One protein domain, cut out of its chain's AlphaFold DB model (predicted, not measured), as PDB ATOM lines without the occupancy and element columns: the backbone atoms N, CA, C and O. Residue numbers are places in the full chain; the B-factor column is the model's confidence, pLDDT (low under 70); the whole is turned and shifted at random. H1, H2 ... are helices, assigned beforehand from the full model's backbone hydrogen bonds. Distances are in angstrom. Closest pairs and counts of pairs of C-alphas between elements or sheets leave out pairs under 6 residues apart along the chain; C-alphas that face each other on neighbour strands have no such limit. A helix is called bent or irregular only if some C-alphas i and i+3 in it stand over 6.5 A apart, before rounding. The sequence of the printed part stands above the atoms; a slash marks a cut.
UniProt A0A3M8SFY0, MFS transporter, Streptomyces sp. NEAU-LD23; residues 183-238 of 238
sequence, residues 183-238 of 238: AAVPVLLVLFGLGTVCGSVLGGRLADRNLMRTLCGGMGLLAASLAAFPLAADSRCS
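What this domain is: This is residues 183 to 238 of the 238 residues of the protein "MFS transporter" of Streptomyces sp. NEAU-LD23 (UniProt A0A3M8SFY0). Two long helices, H1 and H2, meet near one end and spread apart from there as an open V, a helical hairpin whose arms touch near the turn and have empty space between their far ends. The far part of each arm stands free: residues 183 to 201, of which 185 to 201 belong to H1, and residues 219 to 238, of which 219 to 234 belong to H2. The printed part has 56 residues with two named helices, H1 then H2, and no named strand; the class is all helix. It is only just loose, close to extended, with a radius of gyration of the C-alphas of 15.2 A, and its C-alphas span 43 by 29 by 8 A, an outline only just flat.

How they stand to each other: H1, residues 185 to 209, is the longest helix by residues, and it touches H2, residues 211 to 234, with 4 pairs of C-alphas within 8 A. The closest C-alphas of the two are those of Leu 206 and Thr 214, 5.6 A apart. H1 touches with residues 203 to 207 alone, and H2 with residues 213 to 214 alone. Their lines stand at a steep tilt of 36 degrees, only just steep, and they run opposite ways. The centres are 16.7 A apart. In H1 every O i to N i+4 pair is within hydrogen-bond range; in H2, 18 of 20 are.

Where its parts are: H1 begins at C-alpha 185 at (27.683, -46.932, -40.799) and measures 36.1 A to C-alpha 209 at (62.423, -37.082, -41.148). H2 measures 35.4 A from C-alpha 211 to C-alpha 234, the latter at (38.516, -53.491, -17.299). H2 is neither bent nor irregular, but only just: C-alphas 227 and 230 are 6.2 A apart.

The domain as a whole: The two C-alphas farthest apart are those of Asp 208 and Ser 238, at 44.6 A. The printed part has no cut, and the link from H1 to H2, one residue, is tight. The mean pLDDT of the printed part is 72.2, with 21 residues under 70, among them residues 206 to 215 and 233 to 238.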
ATOM      1  N   ALA A 183      22.157 -46.551 -39.693       66.81
ATOM      2  CA  ALA A 183      22.420 -45.119 -39.815       66.81
ATOM      3  C   ALA A 183      23.804 -44.676 -39.295       66.81
ATOM      4  O   ALA A 183      24.266 -43.607 -39.682       66.81
ATOM      5  N   ALA A 184      24.471 -45.465 -38.445       67.50
ATOM      6  CA  ALA A 184      25.805 -45.132 -37.933       67.50
ATOM      7  C   ALA A 184      26.921 -45.451 -38.946       67.50
ATOM      8  O   ALA A 184      27.949 -44.779 -38.971       67.50
ATOM      9  N   VAL A 185      26.694 -46.428 -39.831       70.25
ATOM     10  CA  VAL A 185      27.683 -46.932 -40.799       70.25
ATOM     11  C   VAL A 185      28.304 -45.813 -41.655       70.25
ATOM     12  O   VAL A 185      29.529 -45.714 -41.681       70.25
ATOM     13  N   PRO A 186      27.536 -44.901 -42.289       71.50
ATOM     14  CA  PRO A 186      28.114 -43.844 -43.121       71.50
ATOM     15  C   PRO A 186      29.018 -42.885 -42.339       71.50
ATOM     16  O   PRO A 186      30.031 -42.435 -42.865       71.50
ATOM     17  N   VAL A 187      28.681 -42.589 -41.079       76.31
ATOM     18  CA  VAL A 187      29.474 -41.690 -40.224       76.31
ATOM     19  C   VAL A 187      30.807 -42.337 -39.859       76.31
ATOM     20  O   VAL A 187      31.847 -41.686 -39.959       76.31
ATOM     21  N   LEU A 188      30.799 -43.627 -39.510       76.56
ATOM     22  CA  LEU A 188      32.030 -44.378 -39.253       76.56
ATOM     23  C   LEU A 188      32.925 -44.435 -40.500       76.56
ATOM     24  O   LEU A 188      34.135 -44.265 -40.384       76.56
ATOM     25  N   LEU A 189      32.344 -44.611 -41.689       76.31
ATOM     26  CA  LEU A 189      33.083 -44.607 -42.956       76.31
ATOM     27  C   LEU A 189      33.740 -43.248 -43.245       76.31
ATOM     28  O   LEU A 189      34.886 -43.207 -43.689       76.31
ATOM     29  N   VAL A 190      33.041 -42.141 -42.975       79.44
ATOM     30  CA  VAL A 190      33.603 -40.786 -43.112       79.44
ATOM     31  C   VAL A 190      34.770 -40.586 -42.145       79.44
ATOM     32  O   VAL A 190      35.827 -40.100 -42.549       79.44
ATOM     33  N   LEU A 191      34.614 -41.004 -40.886       82.88
ATOM     34  CA  LEU A 191      35.664 -40.896 -39.873       82.88
ATOM     35  C   LEU A 191      36.879 -41.774 -40.211       82.88
ATOM     36  O   LEU A 191      38.018 -41.338 -40.067       82.88
ATOM     37  N   PHE A 192      36.642 -42.982 -40.727       79.50
ATOM     38  CA  PHE A 192      37.682 -43.877 -41.229       79.50
ATOM     39  C   PHE A 192      38.443 -43.265 -42.416       79.50
ATOM     40  O   PHE A 192      39.674 -43.317 -42.465       79.50
ATOM     41  N   GLY A 193      37.730 -42.623 -43.347       79.88
ATOM     42  CA  GLY A 193      38.343 -41.888 -44.453       79.88
ATOM     43  C   GLY A 193      39.234 -40.741 -43.964       79.88
ATOM     44  O   GLY A 193      40.388 -40.642 -44.378       79.88
ATOM     45  N   LEU A 194      38.743 -39.926 -43.023       83.06
ATOM     46  CA  LEU A 194      39.518 -38.852 -42.383       83.06
ATOM     47  C   LEU A 194      40.764 -39.387 -41.664       83.06
ATOM     48  O   LEU A 194      41.853 -38.841 -41.829       83.06
ATOM     49  N   GLY A 195      40.619 -40.482 -40.915       81.81
ATOM     50  CA  GLY A 195      41.728 -41.149 -40.234       81.81
ATOM     51  C   GLY A 195      42.807 -41.617 -41.208       81.81
ATOM     52  O   GLY A 195      43.993 -41.419 -40.951       81.81
ATOM     53  N   THR A 196      42.401 -42.154 -42.361       81.75
ATOM     54  CA  THR A 196      43.325 -42.597 -43.413       81.75
ATOM     55  C   THR A 196      44.117 -41.420 -43.990       81.75
ATOM     56  O   THR A 196      45.339 -41.501 -44.081       81.75
ATOM     57  N   VAL A 197      43.457 -40.300 -44.308       80.12
ATOM     58  CA  VAL A 197      44.127 -39.093 -44.834       80.12
ATOM     59  C   VAL A 197      45.123 -38.528 -43.822       80.12
ATOM     60  O   VAL A 197      46.283 -38.291 -44.162       80.12
ATOM     61  N   CYS A 198      44.702 -38.358 -42.566       80.50
ATOM     62  CA  CYS A 198      45.587 -37.898 -41.497       80.50
ATOM     63  C   CYS A 198      46.774 -38.852 -41.308       80.50
ATOM     64  O   CYS A 198      47.916 -38.402 -41.218       80.50
ATOM     65  N   GLY A 199      46.522 -40.164 -41.313       76.25
ATOM     66  CA  GLY A 199      47.550 -41.196 -41.205       76.25
ATOM     67  C   GLY A 199      48.574 -41.138 -42.338       76.25
ATOM     68  O   GLY A 199      49.771 -41.195 -42.072       76.25
ATOM     69  N   SER A 200      48.137 -40.950 -43.586       77.69
ATOM     70  CA  SER A 200      49.039 -40.824 -44.738       77.69
ATOM     71  C   SER A 200      49.918 -39.573 -44.663       77.69
ATOM     72  O   SER A 200      51.115 -39.655 -44.935       77.69
ATOM     73  N   VAL A 201      49.366 -38.426 -44.248       74.38
ATOM     74  CA  VAL A 201      50.131 -37.172 -44.108       74.38
ATOM     75  C   VAL A 201      51.156 -37.274 -42.979       74.38
ATOM     76  O   VAL A 201      52.319 -36.902 -43.160       74.38
ATOM     77  N   LEU A 202      50.746 -37.795 -41.819       74.50
ATOM     78  CA  LEU A 202      51.658 -38.004 -40.695       74.50
ATOM     79  C   LEU A 202      52.737 -39.027 -41.056       74.50
ATOM     80  O   LEU A 202      53.910 -38.769 -40.803       74.50
ATOM     81  N   GLY A 203      52.361 -40.139 -41.693       67.19
ATOM     82  CA  GLY A 203      53.274 -41.197 -42.120       67.19
ATOM     83  C   GLY A 203      54.330 -40.709 -43.109       67.19
ATOM     84  O   GLY A 203      55.508 -40.994 -42.912       67.19
ATOM     85  N   GLY A 204      53.938 -39.909 -44.106       69.38
ATOM     86  CA  GLY A 204      54.871 -39.307 -45.063       69.38
ATOM     87  C   GLY A 204      55.863 -38.352 -44.396       69.38
ATOM     88  O   GLY A 204      57.071 -38.486 -44.577       69.38
ATOM     89  N   ARG A 205      55.381 -37.446 -43.529       70.06
ATOM     90  CA  ARG A 205      56.260 -36.502 -42.811       70.06
ATOM     91  C   ARG A 205      57.205 -37.182 -41.826       70.06
ATOM     92  O   ARG A 205      58.323 -36.709 -41.631       70.06
ATOM     93  N   LEU A 206      56.766 -38.255 -41.174       63.84
ATOM     94  CA  LEU A 206      57.621 -39.022 -40.273       63.84
ATOM     95  C   LEU A 206      58.646 -39.855 -41.063       63.84
ATOM     96  O   LEU A 206      59.813 -39.917 -40.666       63.84
ATOM     97  N   ALA A 207      58.248 -40.464 -42.184       64.88
ATOM     98  CA  ALA A 207      59.139 -41.251 -43.037       64.88
ATOM     99  C   ALA A 207      60.309 -40.416 -43.581       64.88
ATOM    100  O   ALA A 207      61.452 -40.867 -43.491       64.88
ATOM    101  N   ASP A 208      60.043 -39.185 -44.030       68.88
ATOM    102  CA  ASP A 208      61.073 -38.271 -44.542       68.88
ATOM    103  C   ASP A 208      62.048 -37.785 -43.465       68.88
ATOM    104  O   ASP A 208      63.204 -37.482 -43.756       68.88
ATOM    105  N   ARG A 209      61.606 -37.689 -42.204       65.69
ATOM    106  CA  ARG A 209      62.423 -37.082 -41.148       65.69
ATOM    107  C   ARG A 209      63.362 -38.067 -40.465       65.69
ATOM    108  O   ARG A 209      64.439 -37.646 -40.070       65.69
ATOM    109  N   ASN A 210      62.945 -39.322 -40.257       66.94
ATOM    110  CA  ASN A 210      63.789 -40.400 -39.718       66.94
ATOM    111  C   ASN A 210      63.085 -41.764 -39.820       66.94
ATOM    112  O   ASN A 210      62.343 -42.156 -38.915       66.94
ATOM    113  N   LEU A 211      63.390 -42.526 -40.871       64.25
ATOM    114  CA  LEU A 211      62.779 -43.830 -41.149       64.25
ATOM    115  C   LEU A 211      62.795 -44.778 -39.928       64.25
ATOM    116  O   LEU A 211      61.774 -45.374 -39.599       64.25
ATOM    117  N   MET A 212      63.908 -44.846 -39.183       63.31
ATOM    118  CA  MET A 212      64.014 -45.711 -37.995       63.31
ATOM    119  C   MET A 212      63.200 -45.241 -36.783       63.31
ATOM    120  O   MET A 212      62.627 -46.071 -36.081       63.31
ATOM    121  N   ARG A 213      63.074 -43.926 -36.543       62.34
ATOM    122  CA  ARG A 213      62.196 -43.420 -35.468       62.34
ATOM    123  C   ARG A 213      60.727 -43.610 -35.807       62.34
ATOM    124  O   ARG A 213      59.929 -43.823 -34.905       62.34
ATOM    125  N   THR A 214      60.381 -43.560 -37.083       64.12
ATOM    126  CA  THR A 214      59.014 -43.772 -37.561       64.12
ATOM    127  C   THR A 214      58.597 -45.226 -37.439       64.12
ATOM    128  O   THR A 214      57.494 -45.495 -36.974       64.12
ATOM    129  N   LEU A 215      59.494 -46.164 -37.761       66.81
ATOM    130  CA  LEU A 215      59.260 -47.586 -37.508       66.81
ATOM    131  C   LEU A 215      59.105 -47.876 -36.006       66.81
ATOM    132  O   LEU A 215      58.114 -48.487 -35.610       66.81
ATOM    133  N   CYS A 216      60.024 -47.395 -35.158       70.44
ATOM    134  CA  CYS A 216      59.927 -47.598 -33.707       70.44
ATOM    135  C   CYS A 216      58.715 -46.888 -33.087       70.44
ATOM    136  O   CYS A 216      58.054 -47.451 -32.221       70.44
ATOM    137  N   GLY A 217      58.388 -45.674 -33.535       73.69
ATOM    138  CA  GLY A 217      57.222 -44.921 -33.074       73.69
ATOM    139  C   GLY A 217      55.905 -45.555 -33.517       73.69
ATOM    140  O   GLY A 217      54.974 -45.635 -32.722       73.69
ATOM    141  N   GLY A 218      55.841 -46.074 -34.746       69.88
ATOM    142  CA  GLY A 218      54.698 -46.829 -35.252       69.88
ATOM    143  C   GLY A 218      54.471 -48.119 -34.467       69.88
ATOM    144  O   GLY A 218      53.355 -48.361 -34.015       69.88
ATOM    145  N   MET A 219      55.530 -48.905 -34.224       72.25
ATOM    146  CA  MET A 219      55.438 -50.094 -33.366       72.25
ATOM    147  C   MET A 219      55.063 -49.737 -31.924       72.25
ATOM    148  O   MET A 219      54.226 -50.414 -31.336       72.25
ATOM    149  N   GLY A 220      55.627 -48.659 -31.374       78.88
ATOM    150  CA  GLY A 220      55.313 -48.181 -30.028       78.88
ATOM    151  C   GLY A 220      53.861 -47.730 -29.883       78.88
ATOM    152  O   GLY A 220      53.205 -48.095 -28.915       78.88
ATOM    153  N   LEU A 221      53.323 -47.004 -30.866       80.44
ATOM    154  CA  LEU A 221      51.925 -46.572 -30.876       80.44
ATOM    155  C   LEU A 221      50.966 -47.758 -31.026       80.44
ATOM    156  O   LEU A 221      49.928 -47.790 -30.364       80.44
ATOM    157  N   LEU A 222      51.313 -48.743 -31.861       74.38
ATOM    158  CA  LEU A 222      50.527 -49.969 -32.002       74.38
ATOM    159  C   LEU A 222      50.514 -50.760 -30.690       74.38
ATOM    160  O   LEU A 222      49.448 -51.141 -30.213       74.38
ATOM    161  N   ALA A 223      51.685 -50.955 -30.081       81.31
ATOM    162  CA  ALA A 223      51.830 -51.636 -28.799       81.31
ATOM    163  C   ALA A 223      51.069 -50.906 -27.684       81.31
ATOM    164  O   ALA A 223      50.350 -51.541 -26.918       81.31
ATOM    165  N   ALA A 224      51.149 -49.574 -27.637       83.06
ATOM    166  CA  ALA A 224      50.399 -48.755 -26.691       83.06
ATOM    167  C   ALA A 224      48.884 -48.855 -26.912       83.06
ATOM    168  O   ALA A 224      48.134 -48.970 -25.950       83.06
ATOM    169  N   SER A 225      48.426 -48.870 -28.165       80.19
ATOM    170  CA  SER A 225      47.004 -49.041 -28.489       80.19
ATOM    171  C   SER A 225      46.498 -50.420 -28.056       80.19
ATOM    172  O   SER A 225      45.422 -50.520 -27.466       80.19
ATOM    173  N   LEU A 226      47.291 -51.477 -28.282       77.56
ATOM    174  CA  LEU A 226      46.975 -52.822 -27.796       77.56
ATOM    175  C   LEU A 226      46.993 -52.905 -26.268       77.56
ATOM    176  O   LEU A 226      46.160 -53.607 -25.717       77.56
ATOM    177  N   ALA A 227      47.897 -52.200 -25.588       80.56
ATOM    178  CA  ALA A 227      47.962 -52.158 -24.127       80.56
ATOM    179  C   ALA A 227      46.830 -51.320 -23.504       80.56
ATOM    180  O   ALA A 227      46.362 -51.618 -22.409       80.56
ATOM    181  N   ALA A 228      46.348 -50.297 -24.210       80.81
ATOM    182  CA  ALA A 228      45.216 -49.483 -23.781       80.81
ATOM    183  C   ALA A 228      43.875 -50.226 -23.906       80.81
ATOM    184  O   ALA A 228      42.949 -49.958 -23.141       80.81
ATOM    185  N   PHE A 229      43.763 -51.171 -24.844       80.75
ATOM    186  CA  PHE A 229      42.549 -51.961 -25.049       80.75
ATOM    187  C   PHE A 229      42.094 -52.749 -23.800       80.75
ATOM    188  O   PHE A 229      40.931 -52.599 -23.428       80.75
ATOM    189  N   PRO A 230      42.951 -53.521 -23.097       78.19
ATOM    190  CA  PRO A 230      42.574 -54.185 -21.850       78.19
ATOM    191  C   PRO A 230      42.220 -53.205 -20.721       78.19
ATOM    192  O   PRO A 230      41.241 -53.441 -20.025       78.19
ATOM    193  N   LEU A 231      42.888 -52.051 -20.594       75.19
ATOM    194  CA  LEU A 231      42.516 -51.028 -19.595       75.19
ATOM    195  C   LEU A 231      41.118 -50.426 -19.857       75.19
ATOM    196  O   LEU A 231      40.343 -50.143 -18.940       75.19
ATOM    197  N   ALA A 232      40.760 -50.255 -21.132       72.88
ATOM    198  CA  ALA A 232      39.429 -49.818 -21.557       72.88
ATOM    199  C   ALA A 232      38.365 -50.936 -21.489       72.88
ATOM    200  O   ALA A 232      37.169 -50.661 -21.644       72.88
ATOM    201  N   ALA A 233      38.789 -52.191 -21.328       68.75
ATOM    202  CA  ALA A 233      37.916 -53.338 -21.110       68.75
ATOM    203  C   ALA A 233      37.640 -53.531 -19.611       68.75
ATOM    204  O   ALA A 233      36.479 -53.667 -19.235       68.75
ATOM    205  N   ASP A 234      38.663 -53.414 -18.760       65.44
ATOM    206  CA  ASP A 234      38.516 -53.491 -17.299       65.44
ATOM    207  C   ASP A 234      37.615 -52.382 -16.743       65.44
ATOM    208  O   ASP A 234      36.780 -52.628 -15.877       65.44
ATOM    209  N   SER A 235      37.691 -51.172 -17.303       58.94
ATOM    210  CA  SER A 235      36.841 -50.037 -16.898       58.94
ATOM    211  C   SER A 235      35.345 -50.203 -17.206       58.94
ATOM    212  O   SER A 235      34.548 -49.383 -16.762       58.94
ATOM    213  N   ARG A 236      34.943 -51.237 -17.959       52.56
ATOM    214  CA  ARG A 236      33.530 -51.577 -18.214       52.56
ATOM    215  C   ARG A 236      33.010 -52.735 -17.363       52.56
ATOM    216  O   ARG A 236      31.816 -53.016 -17.421       52.56
ATOM    217  N   CYS A 237      33.884 -53.394 -16.606       48.56
ATOM    218  CA  CYS A 237      33.524 -54.488 -15.705       48.56
ATOM    219  C   CYS A 237      33.420 -54.065 -14.229       48.56
ATOM    220  O   CYS A 237      33.203 -54.930 -13.382       48.56
ATOM    221  N   SER A 238      33.535 -52.769 -13.918       42.94
ATOM    222  CA  SER A 238      33.230 -52.194 -12.599       42.94
ATOM    223  C   SER A 238      32.016 -51.282 -12.668       42.94
ATOM    224  O   SER A 238      31.389 -51.131 -11.597       42.94
TER     225      SER A 238